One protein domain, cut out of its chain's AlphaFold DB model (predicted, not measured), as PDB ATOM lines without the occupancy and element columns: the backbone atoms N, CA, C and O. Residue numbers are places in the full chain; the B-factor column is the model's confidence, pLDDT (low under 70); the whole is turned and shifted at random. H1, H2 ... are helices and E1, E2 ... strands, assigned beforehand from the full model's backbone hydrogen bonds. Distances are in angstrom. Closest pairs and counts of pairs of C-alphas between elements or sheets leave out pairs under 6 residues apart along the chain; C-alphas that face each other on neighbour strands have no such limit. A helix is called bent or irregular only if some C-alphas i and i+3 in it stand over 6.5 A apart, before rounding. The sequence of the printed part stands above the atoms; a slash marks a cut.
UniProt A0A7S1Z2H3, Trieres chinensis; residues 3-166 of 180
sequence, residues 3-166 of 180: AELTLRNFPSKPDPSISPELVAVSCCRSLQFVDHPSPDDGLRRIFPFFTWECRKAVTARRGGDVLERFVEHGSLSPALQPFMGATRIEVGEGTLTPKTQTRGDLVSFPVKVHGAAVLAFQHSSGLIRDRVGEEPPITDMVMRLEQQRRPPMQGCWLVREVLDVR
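AT A GLANCE: This is residues 3 to 166 of the 180 residues of a protein of Trieres chinensis (UniProt A0A7S1Z2H3). A strongly twisted antiparallel sheet of five strands has its longest helix, H2, packed on one face, with the short helix H1 over the side of H2 away from the sheet. H3 folds back beside H2 as a helical hairpin, H4 packs beside the edge strand E5, and H5 packs on H3 and H4, while the long loop of residues 115 to 137 reaches away from the body. The printed part has 164 residues, with five named helices followed by five named strands, H1 to H5 and then E1 to E5; the class is mixed, helices and strands, and under half of the residues are in named elements. The sheet is branched at E3, and E2, E3, E4 and E5 form a meander, each strand the antiparallel neighbour of the one before. The whole is compact, with a radius of gyration of the C-alphas of 15.5 A, yet elongated, spanning 50 by 32 by 31 A.

HOW THE PARTS SIT: In the branched sheet, E3, residues 106 to 114, has three neighbours. On one side of it lie E1, residues 88 to 91, beside residues 111 to 114, and E2, residues 95 to 97, beside residues 106 to 108. On the other side of E3 lies E4, residues 138 to 147, beside residues 106 to 114; E4 in turn has E3 on one side and the edge strand E5, residues 157 to 164, on the other side, beside residues 141 to 147 of E4. N 90 and O 112 of E1 and E3 are 2.9 A apart, within hydrogen-bond range, as are N 97 and O 106 of E2 and E3 at 2.8 A. In the hairpin of E3 and E4, N 111 and O 141 are 2.8 A apart; in that of E4 and E5, N 142 and O 163 are 2.8 A apart. H2, residues 20 to 32, is on the sheet, with 56 pairs of C-alphas within 10 A. H1, residues 3 to 9, touches residues 26 to 30 of H2 alone, closest at the C-alphas of Thr 6 and Ser 26, 6.3 A, at a steep tilt of 61 degrees. H3, residues 41 to 49, touches H2 at a shallow tilt of 26 degrees, opposite ways, with the C-alphas of Ser 30 and Gly 42 closest at 4.3 A; it only grazes the sheet, with residues 46 to 49. H4, residues 52 to 58, stands at the sheet's level, its height over the sheet being 2.2 A; its closest C-alphas to E5 are those of Cys 54 and Arg 160, 5.2 A. H5, residues 67 to 74, touches H3 about perpendicular, at 73 degrees, with the C-alphas of Leu 43 and Val 71 closest at 5.8 A. H4 and H5 only just touch, with 3 pairs of C-alphas within 8 A, the closest those of Val 58 and Gly 74 at 6.1 A. H1 and H5 are not on the sheet. Every O i to N i+4 pair is within hydrogen-bond range in H1, H2, H4 and H5, and 3 of 5 are in H3.

IN THESE COORDINATES: E4 measures 29.1 A from first to last C-alpha, E3 25.4 A, E5 20.7 A and H2 18.2 A. H3 measures 13.7 A and is irregular, with C-alphas 45 and 48 7.1 A apart. H1 begins at C-alpha 3, (283.851, 358.714, 359.398). H2 begins at C-alpha 20, (286.831, 345.114, 349.912), and E5 ends at C-alpha 164, (276.392, 356.599, 338.160).

THE WHOLE: The two C-alphas farthest apart, those of Gln 101 and Gly 133, are 51.5 A apart. The printed part has no cut. The links from H5 to E1, 13 residues, and from E3 to E4, 23 residues, are long. The mean pLDDT of the printed part is 88.4, and residues 117 to 135 are under 70.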
ATOM      1  N   ALA A   3     283.183 358.541 360.686       70.25
ATOM      2  CA  ALA A   3     283.851 358.714 359.398       70.25
ATOM      3  C   ALA A   3     285.309 359.209 359.503       70.25
ATOM      4  O   ALA A   3     286.179 358.738 358.780       70.25
ATOM      5  N   GLU A   4     285.609 360.122 360.430       71.31
ATOM      6  CA  GLU A   4     286.989 360.572 360.685       71.31
ATOM      7  C   GLU A   4     287.868 359.462 361.278       71.31
ATOM      8  O   GLU A   4     289.065 359.419 361.003       71.31
ATOM      9  N   LEU A   5     287.293 358.549 362.074       72.81
ATOM     10  CA  LEU A   5     288.024 357.389 362.592       72.81
ATOM     11  C   LEU A   5     288.335 356.412 361.458       72.81
ATOM     12  O   LEU A   5     289.455 355.912 361.386       72.81
ATOM     13  N   THR A   6     287.393 356.208 360.528       80.25
ATOM     14  CA  THR A   6     287.645 355.455 359.294       80.25
ATOM     15  C   THR A   6     288.823 356.046 358.520       80.25
ATOM     16  O   THR A   6     289.719 355.307 358.131       80.25
ATOM     17  N   LEU A   7     288.873 357.373 358.350       84.69
ATOM     18  CA  LEU A   7     289.969 358.036 357.632       84.69
ATOM     19  C   LEU A   7     291.320 357.903 358.335       84.69
ATOM     20  O   LEU A   7     292.327 357.683 357.669       84.69
ATOM     21  N   ARG A   8     291.354 358.015 359.667       80.50
ATOM     22  CA  ARG A   8     292.594 357.859 360.450       80.50
ATOM     23  C   ARG A   8     293.164 356.448 360.376       80.50
ATOM     24  O   ARG A   8     294.377 356.286 360.425       80.50
ATOM     25  N   ASN A   9     292.292 355.452 360.262       84.12
ATOM     26  CA  ASN A   9     292.673 354.044 360.217       84.12
ATOM     27  C   ASN A   9     292.841 353.515 358.787       84.12
ATOM     28  O   ASN A   9     293.242 352.365 358.615       84.12
ATOM     29  N   PHE A  10     292.532 354.316 357.762       89.62
ATOM     30  CA  PHE A  10     292.674 353.891 356.378       89.62
ATOM     31  C   PHE A  10     294.161 353.850 355.994       89.62
ATOM     32  O   PHE A  10     294.837 354.881 356.054       89.62
ATOM     33  N   PRO A  11     294.708 352.682 355.614       90.50
ATOM     34  CA  PRO A  11     296.114 352.574 355.261       90.50
ATOM     35  C   PRO A  11     296.445 353.413 354.026       90.50
ATOM     36  O   PRO A  11     295.637 353.596 353.122       90.50
ATOM     37  N   SER A  12     297.684 353.896 353.961       91.56
ATOM     38  CA  SER A  12     298.155 354.747 352.861       91.56
ATOM     39  C   SER A  12     298.404 353.991 351.552       91.56
ATOM     40  O   SER A  12     298.634 354.612 350.514       91.56
ATOM     41  N   LYS A  13     298.400 352.653 351.590       95.19
ATOM     42  CA  LYS A  13     298.653 351.777 350.443       95.19
ATOM     43  C   LYS A  13     297.740 350.545 350.495       95.19
ATOM     44  O   LYS A  13     297.394 350.109 351.593       95.19
ATOM     45  N   PRO A  14     297.391 349.963 349.334       96.88
ATOM     46  CA  PRO A  14     296.686 348.694 349.264       96.88
ATOM     47  C   PRO A  14     297.470 347.580 349.945       96.88
ATOM     48  O   PRO A  14     298.682 347.471 349.762       96.88
ATOM     49  N   ASP A  15     296.750 346.731 350.665       96.81
ATOM     50  CA  ASP A  15     297.289 345.561 351.342       96.81
ATOM     51  C   ASP A  15     296.284 344.393 351.233       96.81
ATOM     52  O   ASP A  15     295.071 344.635 351.292       96.81
ATOM     53  N   PRO A  16     296.741 343.137 351.052       97.12
ATOM     54  CA  PRO A  16     295.856 341.979 350.907       97.12
ATOM     55  C   PRO A  16     294.992 341.670 352.137       97.12
ATOM     56  O   PRO A  16     293.995 340.963 352.009       97.12
ATOM     57  N   SER A  17     295.364 342.165 353.320       96.25
ATOM     58  CA  SER A  17     294.591 341.989 354.556       96.25
ATOM     59  C   SER A  17     293.372 342.912 354.650       96.25
ATOM     60  O   SER A  17     292.503 342.696 355.495       96.25
ATOM     61  N   ILE A  18     293.271 343.925 353.783       96.56
ATOM     62  CA  ILE A  18     292.167 344.885 353.789       96.56
ATOM     63  C   ILE A  18     290.970 344.276 353.061       96.56
ATOM     64  O   ILE A  18     291.069 343.854 351.907       96.56
ATOM     65  N   SER A  19     289.812 344.274 353.719       96.94
ATOM     66  CA  SER A  19     288.568 343.813 353.105       96.94
ATOM     67  C   SER A  19     288.101 344.763 351.986       96.94
ATOM     68  O   SER A  19     288.354 345.971 352.043       96.94
ATOM     69  N   PRO A  20     287.368 344.262 350.974       98.06
ATOM     70  CA  PRO A  20     286.831 345.114 349.912       98.06
ATOM     71  C   PRO A  20     285.857 346.170 350.450       98.06
ATOM     72  O   PRO A  20     285.817 347.286 349.938       98.06
ATOM     73  N   GLU A  21     285.111 345.845 351.506       97.44
ATOM     74  CA  GLU A  21     284.193 346.772 352.170       97.44
ATOM     75  C   GLU A  21     284.941 347.939 352.820       97.44
ATOM     76  O   GLU A  21     284.581 349.096 352.605       97.44
ATOM     77  N   LEU A  22     286.036 347.662 353.538       96.75
ATOM     78  CA  LEU A  22     286.837 348.717 354.151       96.75
ATOM     79  C   LEU A  22     287.463 349.631 353.089       96.75
ATOM     80  O   LEU A  22     287.486 350.847 353.288       96.75
ATOM     81  N   VAL A  23     287.909 349.089 351.949       97.94
ATOM     82  CA  VAL A  23     288.375 349.907 350.814       97.94
ATOM     83  C   VAL A  23     287.236 350.770 350.263       97.94
ATOM     84  O   VAL A  23     287.420 351.974 350.098       97.94
ATOM     85  N   ALA A  24     286.056 350.194 350.009       97.94
ATOM     86  CA  ALA A  24     284.918 350.921 349.450       97.94
ATOM     87  C   ALA A  24     284.464 352.072 350.363       97.94
ATOM     88  O   ALA A  24     284.375 353.223 349.923       97.94
ATOM     89  N   VAL A  25     284.251 351.785 351.652       97.12
ATOM     90  CA  VAL A  25     283.843 352.779 352.652       97.12
ATOM     91  C   VAL A  25     284.910 353.859 352.796       97.12
ATOM     92  O   VAL A  25     284.583 355.045 352.757       97.12
ATOM     93  N   SER A  26     286.185 353.492 352.907       97.62
ATOM     94  CA  SER A  26     287.259 354.471 353.105       97.62
ATOM     95  C   SER A  26     287.495 355.352 351.881       97.62
ATOM     96  O   SER A  26     287.760 356.545 352.037       97.62
ATOM     97  N   CYS A  27     287.339 354.813 350.667       97.88
ATOM     98  CA  CYS A  27     287.352 355.606 349.440       97.88
ATOM     99  C   CYS A  27     286.183 356.597 349.407       97.88
ATOM    100  O   CYS A  27     286.394 357.785 349.161       97.88
ATOM    101  N   CYS A  28     284.969 356.142 349.731       97.25
ATOM    102  CA  CYS A  28     283.793 357.006 349.815       97.25
ATOM    103  C   CYS A  28     283.977 358.119 350.855       97.25
ATOM    104  O   CYS A  28     283.739 359.284 350.550       97.25
ATOM    105  N   ARG A  29     284.444 357.794 352.068       96.19
ATOM    106  CA  ARG A  29     284.710 358.791 353.118       96.19
ATOM    107  C   ARG A  29     285.850 359.730 352.741       96.19
ATOM    108  O   ARG A  29     285.772 360.914 353.042       96.19
ATOM    109  N   SER A  30     286.884 359.236 352.062       96.31
ATOM    110  CA  SER A  30     287.990 360.083 351.604       96.31
ATOM    111  C   SER A  30     287.500 361.137 350.625       96.31
ATOM    112  O   SER A  30     287.915 362.280 350.746       96.31
ATOM    113  N   LEU A  31     286.587 360.776 349.722       95.38
ATOM    114  CA  LEU A  31     285.935 361.722 348.820       95.38
ATOM    115  C   LEU A  31     284.942 362.634 349.548       95.38
ATOM    116  O   LEU A  31     284.909 363.825 349.271       95.38
ATOM    117  N   GLN A  32     284.181 362.112 350.513       94.44
ATOM    118  CA  GLN A  32     283.274 362.923 351.333       94.44
ATOM    119  C   GLN A  32     284.004 364.082 352.018       94.44
ATOM    120  O   GLN A  32     283.526 365.212 352.012       94.44
ATOM    121  N   PHE A  33     285.186 363.793 352.561       92.75
ATOM    122  CA  PHE A  33     286.066 364.748 353.224       92.75
ATOM    123  C   PHE A  33     287.303 365.023 352.360       92.75
ATOM    124  O   PHE A  33     288.439 364.817 352.801       92.75
ATOM    125  N   VAL A  34     287.065 365.442 351.111       93.69
ATOM    126  CA  VAL A  34     288.116 365.590 350.091       93.69
ATOM    127  C   VAL A  34     289.238 366.543 350.514       93.69
ATOM    128  O   VAL A  34     290.395 366.239 350.249       93.69
ATOM    129  N   ASP A  35     288.920 367.598 351.264       92.31
ATOM    130  CA  ASP A  35     289.883 368.621 351.706       92.31
ATOM    131  C   ASP A  35     290.348 368.461 353.162       92.31
ATOM    132  O   ASP A  35     290.886 369.392 353.762       92.31
ATOM    133  N   HIS A  36     290.116 367.297 353.776       88.69
ATOM    134  CA  HIS A  36     290.560 367.026 355.143       88.69
ATOM    135  C   HIS A  36     291.776 366.086 355.166       88.69
ATOM    136  O   HIS A  36     291.694 365.015 354.557       88.69
ATOM    137  N   PRO A  37     292.844 366.378 355.939       91.12
ATOM    138  CA  PRO A  37     293.075 367.615 356.696       91.12
ATOM    139  C   PRO A  37     293.544 368.802 355.838       91.12
ATOM    140  O   PRO A  37     293.491 369.931 356.321       91.12
ATOM    141  N   SER A  38     293.991 368.551 354.607       92.25
ATOM    142  CA  SER A  38     294.437 369.569 353.650       92.25
ATOM    143  C   SER A  38     293.688 369.434 352.320       92.25
ATOM    144  O   SER A  38     293.158 368.353 352.034       92.25
ATOM    145  N   PRO A  39     293.680 370.486 351.478       92.50
ATOM    146  CA  PRO A  39     293.049 370.441 350.163       92.50
ATOM    147  C   PRO A  39     293.470 369.220 349.338       92.50
ATOM    148  O   PRO A  39     294.652 368.867 349.300       92.50
ATOM    149  N   ASP A  40     292.495 368.587 348.687       93.31
ATOM    150  CA  ASP A  40     292.657 367.402 347.834       93.31
ATOM    151  C   ASP A  40     293.206 366.125 348.508       93.31
ATOM    152  O   ASP A  40     293.417 365.107 347.830       93.31
ATOM    153  N   ASP A  41     293.432 366.109 349.826       94.44
ATOM    154  CA  ASP A  41     293.988 364.941 350.523       94.44
ATOM    155  C   ASP A  41     293.124 363.683 350.337       94.44
ATOM    156  O   ASP A  41     293.642 362.565 350.296       94.44
ATOM    157  N   GLY A  42     291.813 363.833 350.157       95.56
ATOM    158  CA  GLY A  42     290.907 362.741 349.818       95.56
ATOM    159  C   GLY A  42     291.205 362.093 348.474       95.56
ATOM    160  O   GLY A  42     291.266 360.867 348.393       95.56
ATOM    161  N   LEU A  43     291.456 362.895 347.436       96.69
ATOM    162  CA  LEU A  43     291.864 362.397 346.120       96.69
ATOM    163  C   LEU A  43     293.231 361.708 346.200       96.69
ATOM    164  O   LEU A  43     293.429 360.638 345.617       96.69
ATOM    165  N   ARG A  44     294.153 362.274 346.987       97.25
ATOM    166  CA  ARG A  44     295.475 361.681 347.229       97.25
ATOM    167  C   ARG A  44     295.384 360.329 347.933       97.25
ATOM    168  O   ARG A  44     296.066 359.391 347.521       97.25
ATOM    169  N   ARG A  45     294.513 360.203 348.940       97.06
ATOM    170  CA  ARG A  45     294.278 358.949 349.676       97.06
ATOM    171  C   ARG A  45     293.751 357.828 348.787       97.06
ATOM    172  O   ARG A  45     294.184 356.692 348.948       97.06
ATOM    173  N   ILE A  46     292.832 358.117 347.864       97.62
ATOM    174  CA  ILE A  46     292.197 357.067 347.047       97.62
ATOM    175  C   ILE A  46     293.023 356.644 345.833       97.62
ATOM    176  O   ILE A  46     292.850 355.527 345.348       97.62
ATOM    177  N   PHE A  47     293.932 357.497 345.346       97.94
ATOM    178  CA  PHE A  47     294.753 357.223 344.164       97.94
ATOM    179  C   PHE A  47     295.395 355.820 344.145       97.94
ATOM    180  O   PHE A  47     295.234 355.114 343.142       97.94
ATOM    181  N   PRO A  48     296.089 355.357 345.206       97.38
ATOM    182  CA  PRO A  48     296.729 354.044 345.181       97.38
ATOM    183  C   PRO A  48     295.721 352.886 345.234       97.38
ATOM    184  O   PRO A  48     296.055 351.784 344.803       97.38
ATOM    185  N   PHE A  49     294.491 353.129 345.693       98.19
ATOM    186  CA  PHE A  49     293.412 352.138 345.749       98.19
ATOM    187  C   PHE A  49     292.629 352.023 344.446       98.19
ATOM    188  O   PHE A  49     291.795 351.134 344.317       98.19
ATOM    189  N   PHE A  50     292.884 352.883 343.463       98.19
ATOM    190  CA  PHE A  50     292.254 352.790 342.155       98.19
ATOM    191  C   PHE A  50     293.150 351.992 341.211       98.19
ATOM    192  O   PHE A  50     294.366 352.206 341.131       98.19
ATOM    193  N   THR A  51     292.553 351.094 340.430       97.31
ATOM    194  CA  THR A  51     293.255 350.478 339.298       97.31
ATOM    195  C   THR A  51     293.676 351.557 338.300       97.31
ATOM    196  O   THR A  51     293.056 352.620 338.209       97.31
ATOM    197  N   TRP A  52     294.723 351.289 337.521       95.81
ATOM    198  CA  TRP A  52     295.156 352.215 336.470       95.81
ATOM    199  C   TRP A  52     294.032 352.524 335.465       95.81
ATOM    200  O   TRP A  52     293.840 353.674 335.072       95.81
ATOM    201  N   GLU A  53     293.242 351.510 335.102       95.81
ATOM    202  CA  GLU A  53     292.080 351.676 334.224       95.81
ATOM    203  C   GLU A  53     291.028 352.611 334.828       95.81
ATOM    204  O   GLU A  53     290.550 353.517 334.143       95.81
ATOM    205  N   CYS A  54     290.735 352.469 336.124       97.25
ATOM    206  CA  CYS A  54     289.819 353.365 336.824       97.25
ATOM    207  C   CYS A  54     290.330 354.811 336.822       97.25
ATOM    208  O   CYS A  54     289.593 355.728 336.465       97.25
ATOM    209  N   ARG A  55     291.615 355.024 337.142       97.69
ATOM    210  CA  ARG A  55     292.221 356.368 337.150       97.69
ATOM    211  C   ARG A  55     292.148 357.027 335.780       97.69
ATOM    212  O   ARG A  55     291.793 358.200 335.677       97.69
ATOM    213  N   LYS A  56     292.418 356.276 334.709       96.44
ATOM    214  CA  LYS A  56     292.219 356.768 333.341       96.44
ATOM    215  C   LYS A  56     290.764 357.129 333.067       96.44
ATOM    216  O   LYS A  56     290.526 358.180 332.488       96.44
ATOM    217  N   ALA A  57     289.811 356.278 333.436       94.88
ATOM    218  CA  ALA A  57     288.397 356.550 333.193       94.88
ATOM    219  C   ALA A  57     287.951 357.838 333.907       94.88
ATOM    220  O   ALA A  57     287.448 358.756 333.263       94.88
ATOM    221  N   VAL A  58     288.251 357.945 335.203       94.12
ATOM    222  CA  VAL A  58     287.938 359.101 336.057       94.12
ATOM    223  C   VAL A  58     288.507 360.408 335.504       94.12
ATOM    224  O   VAL A  58     287.826 361.430 335.528       94.12
ATOM    225  N   THR A  59     289.736 360.377 334.988       94.94
ATOM    226  CA  THR A  59     290.469 361.574 334.537       94.94
ATOM    227  C   THR A  59     290.327 361.854 333.039       94.94
ATOM    228  O   THR A  59     291.042 362.703 332.498       94.94
ATOM    229  N   ALA A  60     289.454 361.124 332.333       92.88
ATOM    230  CA  ALA A  60     289.363 361.149 330.871       92.88
ATOM    231  C   ALA A  60     290.734 360.947 330.185       92.88
ATOM    232  O   ALA A  60     291.069 361.609 329.206       92.88
ATOM    233  N   ARG A  61     291.535 360.018 330.723       92.44
ATOM    234  CA  ARG A  61     292.891 359.630 330.292       92.44
ATOM    235  C   ARG A  61     293.971 360.699 330.481       92.44
ATOM    236  O   ARG A  61     295.068 360.523 329.962       92.44
ATOM    237  N   ARG A  62     293.700 361.767 331.236       90.00
ATOM    238  CA  ARG A  62     294.655 362.867 331.459       90.00
ATOM    239  C   ARG A  62     295.474 362.751 332.749       90.00
ATOM    240  O   ARG A  62     296.425 363.500 332.917       90.00
ATOM    241  N   GLY A  63     295.134 361.821 333.646       87.06
ATOM    242  CA  GLY A  63     295.810 361.660 334.940       87.06
ATOM    243  C   GLY A  63     295.785 360.232 335.482       87.06
ATOM    244  O   GLY A  63     295.523 360.017 336.659       87.06
ATOM    245  N   GLY A  64     295.978 359.233 334.617       87.50
ATOM    246  CA  GLY A  64     295.922 357.822 335.019       87.50
ATOM    247  C   GLY A  64     297.152 357.329 335.794       87.50
ATOM    248  O   GLY A  64     297.068 356.371 336.561       87.50
ATOM    249  N   ASP A  65     298.295 357.965 335.571       91.12
ATOM    250  CA  ASP A  65     299.641 357.520 335.939       91.12
ATOM    251  C   ASP A  65     300.310 358.412 336.993       91.12
ATOM    252  O   ASP A  65     300.989 357.897 337.881       91.12
ATOM    253  N   VAL A  66     300.073 359.724 336.934       94.88
ATOM    254  CA  VAL A  66     300.663 360.719 337.838       94.88
ATOM    255  C   VAL A  66     299.632 361.194 338.862       94.88
ATOM    256  O   VAL A  66     298.536 361.618 338.492       94.88
ATOM    257  N   LEU A  67     299.990 361.152 340.149       96.31
ATOM    258  CA  LEU A  67     299.117 361.544 341.260       96.31
ATOM    259  C   LEU A  67     298.610 362.983 341.108       96.31
ATOM    260  O   LEU A  67     297.424 363.245 341.269       96.31
ATOM    261  N   GLU A  68     299.494 363.910 340.765       96.81
ATOM    262  CA  GLU A  68     299.180 365.333 340.638       96.81
ATOM    263  C   GLU A  68     298.149 365.568 339.526       96.81
ATOM    264  O   GLU A  68     297.187 366.308 339.716       96.81
ATOM    265  N   ARG A  69     298.289 364.861 338.398       96.12
ATOM    266  CA  ARG A  69     297.314 364.895 337.298       96.12
ATOM    267  C   ARG A  69     296.004 364.214 337.670       96.12
ATOM    268  O   ARG A  69     294.941 364.639 337.218       96.12
ATOM    269  N   PHE A  70     296.059 363.154 338.475       97.44
ATOM    270  CA  PHE A  70     294.855 362.526 339.005       97.44
ATOM    271  C   PHE A  70     294.080 363.476 339.909       97.44
ATOM    272  O   PHE A  70     292.868 363.555 339.775       97.44
ATOM    273  N   VAL A  71     294.762 364.210 340.789       96.56
ATOM    274  CA  VAL A  71     294.133 365.218 341.649       96.56
ATOM    275  C   VAL A  71     293.505 366.327 340.798       96.56
ATOM    276  O   VAL A  71     292.309 366.579 340.916       96.56
ATOM    277  N   GLU A  72     294.272 366.901 339.863       94.31
ATOM    278  CA  GLU A  72     293.823 367.981 338.968       94.31
ATOM    279  C   GLU A  72     292.570 367.608 338.161       94.31
ATOM    280  O   GLU A  72     291.639 368.400 338.031       94.31
ATOM    281  N   HIS A  73     292.532 366.402 337.590       94.81
ATOM    282  CA  HIS A  73     291.426 365.976 336.728       94.81
ATOM    283  C   HIS A  73     290.329 365.205 337.468       94.81
ATOM    284  O   HIS A  73     289.200 365.138 336.982       94.81
ATOM    285  N   GLY A  74     290.645 364.611 338.616       93.69
ATOM    286  CA  GLY A  74     289.721 363.848 339.447       93.69
ATOM    287  C   GLY A  74     288.707 364.736 340.159       93.69
ATOM    288  O   GLY A  74     287.541 364.354 340.234       93.69
ATOM    289  N   SER A  75     289.108 365.938 340.589       91.19
ATOM    290  CA  SER A  75     288.214 366.962 341.167       91.19
ATOM    291  C   SER A  75     287.099 367.401 340.205       91.19
ATOM    292  O   SER A  75     285.987 367.742 340.609       91.19
ATOM    293  N   LEU A  76     287.369 367.323 338.900       89.25
ATOM    294  CA  LEU A  76     286.428 367.642 337.827       89.25
ATOM    295  C   LEU A  76     285.676 366.412 337.299       89.25
ATOM    296  O   LEU A  76     284.932 366.521 336.324       89.25
ATOM    297  N   SER A  77     285.896 365.229 337.881       90.44
ATOM    298  CA  SER A  77     285.341 363.984 337.359       90.44
ATOM    299  C   SER A  77     283.849 363.869 337.674       90.44
ATOM    300  O   SER A  77     283.497 363.782 338.853       90.44
ATOM    301  N   PRO A  78     282.964 363.730 336.668       90.19
ATOM    302  CA  PRO A  78     281.538 363.504 336.916       90.19
ATOM    303  C   PRO A  78     281.264 362.248 337.754       90.19
ATOM    304  O   PRO A  78     280.262 362.184 338.455       90.19
ATOM    305  N   ALA A  79     282.162 361.257 337.708       91.94
ATOM    306  CA  ALA A  79     282.040 360.032 338.492       91.94
ATOM    307  C   ALA A  79     282.383 360.227 339.980       91.94
ATOM    308  O   ALA A  79     281.881 359.479 340.813       91.94
ATOM    309  N   LEU A  80     283.242 361.197 340.325       94.62
ATOM    310  CA  LEU A  80     283.681 361.429 341.708       94.62
ATOM    311  C   LEU A  80     283.001 362.629 342.367       94.62
ATOM    312  O   LEU A  80     282.818 362.620 343.582       94.62
ATOM    313  N   GLN A  81     282.597 363.632 341.587       91.44
ATOM    314  CA  GLN A  81     281.963 364.842 342.108       91.44
ATOM    315  C   GLN A  81     280.747 364.593 343.010       91.44
ATOM    316  O   GLN A  81     280.653 365.290 344.017       91.44
ATOM    317  N   PRO A  82     279.859 363.605 342.757       92.06
ATOM    318  CA  PRO A  82     278.743 363.340 343.662       92.06
ATOM    319  C   PRO A  82     279.182 363.099 345.111       92.06
ATOM    320  O   PRO A  82     278.479 363.493 346.034       92.06
ATOM    321  N   PHE A  83     280.349 362.481 345.316       94.25
ATOM    322  CA  PHE A  83     280.878 362.145 346.637       94.25
ATOM    323  C   PHE A  83     281.487 363.352 347.360       94.25
ATOM    324  O   PHE A  83     281.511 363.365 348.590       94.25
ATOM    325  N   MET A  84     282.006 364.337 346.623       92.75
ATOM    326  CA  MET A  84     282.806 365.433 347.173       92.75
ATOM    327  C   MET A  84     281.946 366.388 347.994       92.75
ATOM    328  O   MET A  84     281.030 367.019 347.475       92.75
ATOM    329  N   GLY A  85     282.227 366.473 349.297       87.62
ATOM    330  CA  GLY A  85     281.438 367.292 350.218       87.62
ATOM    331  C   GLY A  85     280.016 366.773 350.453       87.62
ATOM    332  O   GLY A  85     279.185 367.509 350.982       87.62
ATOM    333  N   ALA A  86     279.713 365.524 350.074       91.25
ATOM    334  CA  ALA A  86     278.403 364.928 350.308       91.25
ATOM    335  C   ALA A  86     278.039 364.959 351.803       91.25
ATOM    336  O   ALA A  86     278.849 364.624 352.672       91.25
ATOM    337  N   THR A  87     276.789 365.297 352.118       91.19
ATOM    338  CA  THR A  87     276.303 365.352 353.506       91.19
ATOM    339  C   THR A  87     276.293 363.959 354.132       91.19
ATOM    340  O   THR A  87     276.625 363.777 355.304       91.19
ATOM    341  N   ARG A  88     275.927 362.947 353.339       92.44
ATOM    342  CA  ARG A  88     275.842 361.552 353.772       92.44
ATOM    343  C   ARG A  88     276.163 360.623 352.612       92.44
ATOM    344  O   ARG A  88     275.762 360.861 351.478       92.44
ATOM    345  N   ILE A  89     276.858 359.539 352.935       95.25
ATOM    346  CA  ILE A  89     277.121 358.435 352.013       95.25
ATOM    347  C   ILE A  89     276.764 357.138 352.721       95.25
ATOM    348  O   ILE A  89     277.224 356.910 353.849       95.25
ATOM    349  N   GLU A  90     275.960 356.323 352.053       96.44
ATOM    350  CA  GLU A  90     275.549 354.991 352.481       96.44
ATOM    351  C   GLU A  90     276.147 353.974 351.516       96.44
ATOM    352  O   GLU A  90     275.890 354.034 350.316       96.44
ATOM    353  N   VAL A  91     276.954 353.053 352.036       97.44
ATOM    354  CA  VAL A  91     277.480 351.919 351.270       97.44
ATOM    355  C   VAL A  91     276.635 350.713 351.658       97.44
ATOM    356  O   VAL A  91     276.573 350.374 352.837       97.44
ATOM    357  N   GLY A  92     275.923 350.130 350.697       97.06
ATOM    358  CA  GLY A  92     275.117 348.931 350.926       97.06
ATOM    359  C   GLY A  92     275.955 347.654 350.893       97.06
ATOM    360  O   GLY A  92     277.174 347.698 350.736       97.06
ATOM    361  N   GLU A  93     275.295 346.505 351.015       97.19
ATOM    362  CA  GLU A  93     275.967 345.204 350.997       97.19
ATOM    363  C   GLU A  93     276.634 344.913 349.645       97.19
ATOM    364  O   GLU A  93     276.098 345.213 348.575       97.19
ATOM    365  N   GLY A  94     277.829 344.323 349.701       97.19
ATOM    366  CA  GLY A  94     278.611 343.991 348.517       97.19
ATOM    367  C   GLY A  94     278.170 342.681 347.868       97.19
ATOM    368  O   GLY A  94     278.145 341.634 348.513       97.19
ATOM    369  N   THR A  95     277.934 342.704 346.558       98.12
ATOM    370  CA  THR A  95     277.669 341.489 345.774       98.12
ATOM    371  C   THR A  95     278.969 340.929 345.202       98.12
ATOM    372  O   THR A  95     279.599 341.562 344.346       98.12
ATOM    373  N   LEU A  96     279.360 339.729 345.643       97.88
ATOM    374  CA  LEU A  96     280.537 339.011 345.146       97.88
ATOM    375  C   LEU A  96     280.245 338.339 343.797       97.88
ATOM    376  O   LEU A  96     279.336 337.526 343.664       97.88
ATOM    377  N   THR A  97     281.079 338.628 342.806       97.75
ATOM    378  CA  THR A  97     281.202 337.851 341.572       97.75
ATOM    379  C   THR A  97     282.523 337.084 341.606       97.75
ATOM    380  O   THR A  97     283.581 337.723 341.606       97.75
ATOM    381  N   PRO A  98     282.494 335.742 341.595       97.56
ATOM    382  CA  PRO A  98     283.707 334.941 341.659       97.56
ATOM    383  C   PRO A  98     284.688 335.204 340.508       97.56
ATOM    384  O   PRO A  98     284.304 335.545 339.381       97.56
ATOM    385  N   LYS A  99     285.973 334.998 340.795       95.56
ATOM    386  CA  LYS A  99     287.088 335.118 339.855       95.56
ATOM    387  C   LYS A  99     286.928 334.208 338.643       95.56
ATOM    388  O   LYS A  99     286.328 333.137 338.705       95.56
ATOM    389  N   THR A 100     287.553 334.609 337.540       93.88
ATOM    390  CA  THR A 100     287.617 333.811 336.308       93.88
ATOM    391  C   THR A 100     289.069 333.527 335.924       93.88
ATOM    392  O   THR A 100     290.015 333.921 336.609       93.88
ATOM    393  N   GLN A 101     289.281 332.870 334.781       92.06
ATOM    394  CA  GLN A 101     290.625 332.661 334.241       92.06
ATOM    395  C   GLN A 101     291.359 333.980 333.937       92.06
ATOM    396  O   GLN A 101     292.591 334.028 334.012       92.06
ATOM    397  N   THR A 102     290.640 335.066 333.633       91.00
ATOM    398  CA  THR A 102     291.211 336.334 333.136       91.00
ATOM    399  C   THR A 102     291.102 337.510 334.111       91.00
ATOM    400  O   THR A 102     291.865 338.457 333.961       91.00
ATOM    401  N   ARG A 103     290.293 337.421 335.178       93.56
ATOM    402  CA  ARG A 103     290.159 338.468 336.218       93.56
ATOM    403  C   ARG A 103     290.075 337.893 337.632       93.56
ATOM    404  O   ARG A 103     289.786 336.708 337.784       93.56
ATOM    405  N   GLY A 104     290.364 338.713 338.641       97.06
ATOM    406  CA  GLY A 104     290.171 338.328 340.044       97.06
ATOM    407  C   GLY A 104     288.709 338.341 340.479       97.06
ATOM    408  O   GLY A 104     287.814 338.539 339.654       97.06
ATOM    409  N   ASP A 105     288.476 338.108 341.770       98.12
ATOM    410  CA  ASP A 105     287.147 338.266 342.357       98.12
ATOM    411  C   ASP A 105     286.709 339.728 342.215       98.12
ATOM    412  O   ASP A 105     287.528 340.645 342.320       98.12
ATOM    413  N   LEU A 106     285.423 339.949 341.946       98.31
ATOM    414  CA  LEU A 106     284.837 341.283 341.897       98.31
ATOM    415  C   LEU A 106     283.828 341.435 343.025       98.31
ATOM    416  O   LEU A 106     283.036 340.530 343.263       98.31
ATOM    417  N   VAL A 107     283.789 342.601 343.660       98.50
ATOM    418  CA  VAL A 107     282.702 342.963 344.579       98.50
ATOM    419  C   VAL A 107     282.110 344.283 344.124       98.50
ATOM    420  O   VAL A 107     282.850 345.229 343.858       98.50
ATOM    421  N   SER A 108     280.788 344.340 343.983       98.31
ATOM    422  CA  SER A 108     280.072 345.569 343.629       98.31
ATOM    423  C   SER A 108     279.266 346.051 344.826       98.31
ATOM    424  O   SER A 108     278.427 345.307 345.326       98.31
ATOM    425  N   PHE A 109     279.517 347.283 345.255       98.38
ATOM    426  CA  PHE A 109     278.790 347.939 346.335       98.38
ATOM    427  C   PHE A 109     277.830 348.976 345.746       98.38
ATOM    428  O   PHE A 109     278.294 349.874 345.030       98.38
ATOM    429  N   PRO A 110     276.518 348.890 346.023       97.94
ATOM    430  CA  PRO A 110     275.615 350.003 345.781       97.94
ATOM    431  C   PRO A 110     275.953 351.128 346.765       97.94
ATOM    432  O   PRO A 110     276.169 350.883 347.953       97.94
ATOM    433  N   VAL A 111     276.022 352.361 346.273       97.88
ATOM    434  CA  VAL A 111     276.363 353.527 347.086       97.88
ATOM    435  C   VAL A 111     275.339 354.622 346.859       97.88
ATOM    436  O   VAL A 111     275.183 355.104 345.742       97.88
ATOM    437  N   LYS A 112     274.666 355.050 347.925       97.25
ATOM    438  CA  LYS A 112     273.740 356.179 347.882       97.25
ATOM    439  C   LYS A 112     274.429 357.422 348.414       97.25
ATOM    440  O   LYS A 112     274.938 357.431 349.537       97.25
ATOM    441  N   VAL A 113     274.443 358.469 347.601       95.19
ATOM    442  CA  VAL A 113     275.135 359.717 347.905       95.19
ATOM    443  C   VAL A 113     274.121 360.838 348.055       95.19
ATOM    444  O   VAL A 113     273.401 361.161 347.113       95.19
ATOM    445  N   HIS A 114     274.069 361.430 349.243       92.88
ATOM    446  CA  HIS A 114     273.234 362.588 349.540       92.88
ATOM    447  C   HIS A 114     274.091 363.848 349.419       92.88
ATOM    448  O   HIS A 114     274.996 364.061 350.233       92.88
ATOM    449  N   GLY A 115     273.808 364.671 348.410       85.81
ATOM    450  CA  GLY A 115     274.528 365.913 348.153       85.81
ATOM    451  C   GLY A 115     274.445 366.918 349.308       85.81
ATOM    452  O   GLY A 115     273.683 366.756 350.266       85.81
ATOM    453  N   ALA A 116     275.253 367.971 349.231       74.94
ATOM    454  CA  ALA A 116     275.120 369.135 350.101       74.94
ATOM    455  C   ALA A 116     274.030 370.082 349.577       74.94
ATOM    456  O   ALA A 116     273.851 370.222 348.369       74.94
ATOM    457  N   ALA A 117     273.324 370.757 350.490       58.94
ATOM    458  CA  ALA A 117     272.351 371.803 350.145       58.94
ATOM    459  C   ALA A 117     273.009 372.998 349.436       58.94
ATOM    460  O   ALA A 117     272.382 373.684 348.634       58.94
ATOM    461  N   VAL A 118     274.295 373.227 349.711       58.22
ATOM    462  CA  VAL A 118     275.140 374.125 348.931       58.22
ATOM    463  C   VAL A 118     275.880 373.262 347.924       58.22
ATOM    464  O   VAL A 118     276.889 372.633 348.239       58.22
ATOM    465  N   LEU A 119     275.349 373.209 346.708       52.09
ATOM    466  CA  LEU A 119     276.048 372.640 345.569       52.09
ATOM    467  C   LEU A 119     277.246 373.532 345.226       52.09
ATOM    468  O   LEU A 119     277.185 374.349 344.312       52.09
ATOM    469  N   ALA A 120     278.364 373.358 345.926       46.81
ATOM    470  CA  ALA A 120     279.655 373.854 345.466       46.81
ATOM    471  C   ALA A 120     280.151 372.978 344.297       46.81
ATOM    472  O   ALA A 120     281.238 372.412 344.334       46.81
ATOM    473  N   PHE A 121     279.339 372.828 343.245       47.38
ATOM    474  CA  PHE A 121     279.824 372.306 341.976       47.38
ATOM    475  C   PHE A 121     280.735 373.375 341.374       47.38
ATOM    476  O   PHE A 121     280.278 374.320 340.731       47.38
ATOM    477  N   GLN A 122     282.043 373.230 341.576       41.22
ATOM    478  CA  GLN A 122     283.020 373.914 340.743       41.22
ATOM    479  C   GLN A 122     282.994 373.257 339.359       41.22
ATOM    480  O   GLN A 122     283.701 372.291 339.076       41.22
ATOM    481  N   HIS A 123     282.149 373.774 338.467       40.72
ATOM    482  CA  HIS A 123     282.415 373.612 337.043       40.72
ATOM    483  C   HIS A 123     283.762 374.273 336.728       40.72
ATOM    484  O   HIS A 123     284.073 375.342 337.251       40.72
ATOM    485  N   SER A 124     284.520 373.708 335.786       40.72
ATOM    486  CA  SER A 124     285.742 374.324 335.245       40.72
ATOM    487  C   SER A 124     285.521 375.719 334.631       40.72
ATOM    488  O   SER A 124     286.482 376.385 334.269       40.72
ATOM    489  N   SER A 125     284.265 376.161 334.486       43.84
ATOM    490  CA  SER A 125     283.865 377.494 334.023       43.84
ATOM    491  C   SER A 125     283.589 378.509 335.145       43.84
ATOM    492  O   SER A 125     283.239 379.644 334.836       43.84
ATOM    493  N   GLY A 126     283.708 378.141 336.429       35.88
ATOM    494  CA  GLY A 126     283.539 379.069 337.561       35.88
ATOM    495  C   GLY A 126     282.107 379.567 337.805       35.88
ATOM    496  O   GLY A 126     281.894 380.418 338.665       35.88
ATOM    497  N   LEU A 127     281.112 379.051 337.076       37.97
ATOM    498  CA  LEU A 127     279.708 379.399 337.290       37.97
ATOM    499  C   LEU A 127     279.133 378.586 338.450       37.97
ATOM    500  O   LEU A 127     278.717 377.440 338.278       37.97
ATOM    501  N   ILE A 128     279.079 379.216 339.622       45.09
ATOM    502  CA  ILE A 128     278.250 378.768 340.739       45.09
ATOM    503  C   ILE A 128     276.795 378.965 340.302       45.09
ATOM    504  O   ILE A 128     276.322 380.092 340.153       45.09
ATOM    505  N   ARG A 129     276.074 377.873 340.039       45.44
ATOM    506  CA  ARG A 129     274.612 377.939 339.993       45.44
ATOM    507  C   ARG A 129     274.140 378.026 341.439       45.44
ATOM    508  O   ARG A 129     274.003 376.998 342.092       45.44
ATOM    509  N   ASP A 130     273.891 379.244 341.911       42.88
ATOM    510  CA  ASP A 130     273.186 379.500 343.168       42.88
ATOM    511  C   ASP A 130     271.761 378.940 343.067       42.88
ATOM    512  O   ASP A 130     270.806 379.632 342.719       42.88
ATOM    513  N   ARG A 131     271.610 377.642 343.333       48.62
ATOM    514  CA  ARG A 131     270.316 377.007 343.593       48.62
ATOM    515  C   ARG A 131     270.147 376.837 345.093       48.62
ATOM    516  O   ARG A 131     270.056 375.730 345.614       48.62
ATOM    517  N   VAL A 132     270.166 377.962 345.798       46.47
ATOM    518  CA  VAL A 132     269.873 378.008 347.230       46.47
ATOM    519  C   VAL A 132     268.384 377.692 347.402       46.47
ATOM    520  O   VAL A 132     267.540 378.504 347.033       46.47
ATOM    521  N   GLY A 133     268.063 376.501 347.921       49.12
ATOM    522  CA  GLY A 133     266.692 376.101 348.273       49.12
ATOM    523  C   GLY A 133     266.133 374.846 347.590       49.12
ATOM    524  O   GLY A 133     265.010 374.466 347.909       49.12
ATOM    525  N   GLU A 134     266.869 374.184 346.691       59.19
ATOM    526  CA  GLU A 134     266.476 372.856 346.183       59.19
ATOM    527  C   GLU A 134     266.875 371.757 347.186       59.19
ATOM    528  O   GLU A 134     267.903 371.866 347.861       59.19
ATOM    529  N   GLU A 135     266.063 370.697 347.308       63.41
ATOM    530  CA  GLU A 135     266.450 369.521 348.095       63.41
ATOM    531  C   GLU A 135     267.788 368.968 347.570       63.41
ATOM    532  O   GLU A 135     267.963 368.855 346.350       63.41
ATOM    533  N   PRO A 136     268.746 368.624 348.453       70.44
ATOM    534  CA  PRO A 136     270.038 368.125 348.013       70.44
ATOM    535  C   PRO A 136     269.862 366.877 347.141       70.44
ATOM    536  O   PRO A 136     269.130 365.961 347.531       70.44
ATOM    537  N   PRO A 137     270.534 366.793 345.981       83.88
ATOM    538  CA  PRO A 137     270.336 365.678 345.072       83.88
ATOM    539  C   PRO A 137     270.776 364.367 345.727       83.88
ATOM    540  O   PRO A 137     271.835 364.294 346.357       83.88
ATOM    541  N   ILE A 138     269.983 363.317 345.529       90.12
ATOM    542  CA  ILE A 138     270.370 361.942 345.849       90.12
ATOM    543  C   ILE A 138     270.858 361.291 344.558       90.12
ATOM    544  O   ILE A 138     270.156 361.305 343.547       90.12
ATOM    545  N   THR A 139     272.070 360.741 344.586       91.69
ATOM    546  CA  THR A 139     272.649 360.009 343.453       91.69
ATOM    547  C   THR A 139     272.924 358.569 343.853       91.69
ATOM    548  O   THR A 139     273.637 358.321 344.827       91.69
ATOM    549  N   ASP A 140     272.383 357.630 343.080       95.00
ATOM    550  CA  ASP A 140     272.707 356.212 343.203       95.00
ATOM    551  C   ASP A 140     273.929 355.885 342.343       95.00
ATOM    552  O   ASP A 140     273.955 356.095 341.127       95.00
ATOM    553  N   MET A 141     274.954 355.359 342.999       96.50
ATOM    554  CA  MET A 141     276.243 355.008 342.425       96.50
ATOM    555  C   MET A 141     276.526 353.518 342.639       96.50
ATOM    556  O   MET A 141     275.958 352.866 343.515       96.50
ATOM    557  N   VAL A 142     277.465 352.972 341.872       97.50
ATOM    558  CA  VAL A 142     278.064 351.656 342.123       97.50
ATOM    559  C   VAL A 142     279.575 351.809 342.183       97.50
ATOM    560  O   VAL A 142     280.186 352.345 341.258       97.50
ATOM    561  N   MET A 143     280.183 351.297 343.253       98.25
ATOM    562  CA  MET A 143     281.631 351.145 343.361       98.25
ATOM    563  C   MET A 143     281.989 349.670 343.221       98.25
ATOM    564  O   MET A 143     281.584 348.839 344.033       98.25
ATOM    565  N   ARG A 144     282.752 349.334 342.182       98.44
ATOM    566  CA  ARG A 144     283.188 347.962 341.915       98.44
ATOM    567  C   ARG A 144     284.670 347.821 342.194       98.44
ATOM    568  O   ARG A 144     285.478 348.577 341.655       98.44
ATOM    569  N   LEU A 145     285.026 346.821 342.988       98.62
ATOM    570  CA  LEU A 145     286.400 346.475 343.314       98.62
ATOM    571  C   LEU A 145     286.788 345.159 342.642       98.62
ATOM    572  O   LEU A 145     285.946 344.284 342.451       98.62
ATOM    573  N   GLU A 146     288.067 345.024 342.307       98.44
ATOM    574  CA  GLU A 146     288.681 343.795 341.810       98.44
ATOM    575  C   GLU A 146     289.856 343.389 342.695       98.44
ATOM    576  O   GLU A 146     290.755 344.199 342.956       98.44
ATOM    577  N   GLN A 147     289.887 342.116 343.090       98.50
ATOM    578  CA  GLN A 147     291.045 341.533 343.745       98.50
ATOM    579  C   GLN A 147     292.156 341.275 342.724       98.50
ATOM    580  O   GLN A 147     292.014 340.493 341.786       98.50
ATOM    581  N   GLN A 148     293.300 341.919 342.897       98.00
ATOM    582  CA  GLN A 148     294.404 341.809 341.955       98.00
ATOM    583  C   GLN A 148     295.054 340.422 342.010       98.00
ATOM    584  O   GLN A 148     295.276 339.844 343.071       98.00
ATOM    585  N   ARG A 149     295.405 339.875 340.844       96.00
ATOM    586  CA  ARG A 149     295.937 338.502 340.721       96.00
ATOM    587  C   ARG A 149     297.450 338.410 340.594       96.00
ATOM    588  O   ARG A 149     297.994 337.316 340.711       96.00
ATOM    589  N   ARG A 150     298.112 339.514 340.257       93.12
ATOM    590  CA  ARG A 150     299.525 339.524 339.866       93.12
ATOM    591  C   ARG A 150     300.328 340.447 340.782       93.12
ATOM    592  O   ARG A 150     299.800 341.489 341.181       93.12
ATOM    593  N   PRO A 151     301.590 340.104 341.084       94.75
ATOM    594  CA  PRO A 151     302.512 341.030 341.729       94.75
ATOM    595  C   PRO A 151     302.613 342.359 340.955       94.75
ATOM    596  O   PRO A 151     302.478 342.355 339.729       94.75
ATOM    597  N   PRO A 152     302.850 343.493 341.640       94.06
ATOM    598  CA  PRO A 152     303.098 343.615 343.081       94.06
ATOM    599  C   PRO A 152     301.830 343.674 343.949       94.06
ATOM    600  O   PRO A 152     301.938 343.614 345.164       94.06
ATOM    601  N   MET A 153     300.635 343.775 343.359       96.62
ATOM    602  CA  MET A 153     299.384 344.023 344.097       96.62
ATOM    603  C   MET A 153     298.588 342.750 344.412       96.62
ATOM    604  O   MET A 153     297.419 342.837 344.757       96.62
ATOM    605  N   GLN A 154     299.172 341.563 344.249       97.06
ATOM    606  CA  GLN A 154     298.454 340.295 344.374       97.06
ATOM    607  C   GLN A 154     297.691 340.190 345.707       97.06
ATOM    608  O   GLN A 154     298.273 340.348 346.773       97.06
ATOM    609  N   GLY A 155     296.396 339.885 345.634       97.56
ATOM    610  CA  GLY A 155     295.500 339.766 346.786       97.56
ATOM    611  C   GLY A 155     294.854 341.081 347.234       97.56
ATOM    612  O   GLY A 155     293.829 341.027 347.908       97.56
ATOM    613  N   CYS A 156     295.381 342.241 346.826       98.38
ATOM    614  CA  CYS A 156     294.816 343.544 347.178       98.38
ATOM    615  C   CYS A 156     293.505 343.814 346.431       98.38
ATOM    616  O   CYS A 156     293.387 343.532 345.236       98.38
ATOM    617  N   TRP A 157     292.554 344.451 347.109       98.56
ATOM    618  CA  TRP A 157     291.329 344.966 346.501       98.56
ATOM    619  C   TRP A 157     291.533 346.389 345.994       98.56
ATOM    620  O   TRP A 157     291.895 347.275 346.765       98.56
ATOM    621  N   LEU A 158     291.278 346.611 344.704       98.62
ATOM    622  CA  LEU A 158     291.367 347.931 344.081       98.62
ATOM    623  C   LEU A 158     290.049 348.306 343.414       98.62
ATOM    624  O   LEU A 158     289.403 347.464 342.793       98.62
ATOM    625  N   VAL A 159     289.685 349.584 343.472       98.50
ATOM    626  CA  VAL A 159     288.541 350.142 342.752       98.50
ATOM    627  C   VAL A 159     288.796 350.035 341.251       98.50
ATOM    628  O   VAL A 159     289.751 350.594 340.697       98.50
ATOM    629  N   ARG A 160     287.939 349.268 340.588       97.81
ATOM    630  CA  ARG A 160     287.941 349.063 339.143       97.81
ATOM    631  C   ARG A 160     287.075 350.105 338.449       97.81
ATOM    632  O   ARG A 160     287.498 350.663 337.443       97.81
ATOM    633  N   GLU A 161     285.898 350.383 338.996       96.81
ATOM    634  CA  GLU A 161     284.894 351.260 338.395       96.81
ATOM    635  C   GLU A 161     284.123 352.026 339.481       96.81
ATOM    636  O   GLU A 161     283.835 351.486 340.551       96.81
ATOM    637  N   VAL A 162     283.770 353.273 339.167       96.56
ATOM    638  CA  VAL A 162     282.814 354.104 339.908       96.56
ATOM    639  C   VAL A 162     281.801 354.597 338.883       96.56
ATOM    640  O   VAL A 162     282.186 355.258 337.919       96.56
ATOM    641  N   LEU A 163     280.538 354.213 339.039       93.75
ATOM    642  CA  LEU A 163     279.504 354.414 338.022       93.75
ATOM    643  C   LEU A 163     278.293 355.114 338.626       93.75
ATOM    644  O   LEU A 163     277.848 354.730 339.702       93.75
ATOM    645  N   ASP A 164     277.737 356.082 337.903       90.69
ATOM    646  CA  ASP A 164     276.392 356.599 338.160       90.69
ATOM    647  C   ASP A 164     275.375 355.644 337.532       90.69
ATOM    648  O   ASP A 164     275.432 355.362 336.328       90.69
ATOM    649  N   VAL A 165     274.449 355.134 338.344       87.81
ATOM    650  CA  VAL A 165     273.451 354.144 337.919       87.81
ATOM    651  C   VAL A 165     272.575 354.687 336.787       87.81
ATOM    652  O   VAL A 165     272.205 353.931 335.889       87.81
ATOM    653  N   ARG A 166     272.314 356.000 336.749       75.75
ATOM    654  CA  ARG A 166     271.514 356.643 335.690       75.75
ATOM    655  C   ARG A 166     272.163 356.528 334.313       75.75
ATOM    656  O   ARG A 166     271.466 356.511 333.304       75.75
TER     657      ARG A 166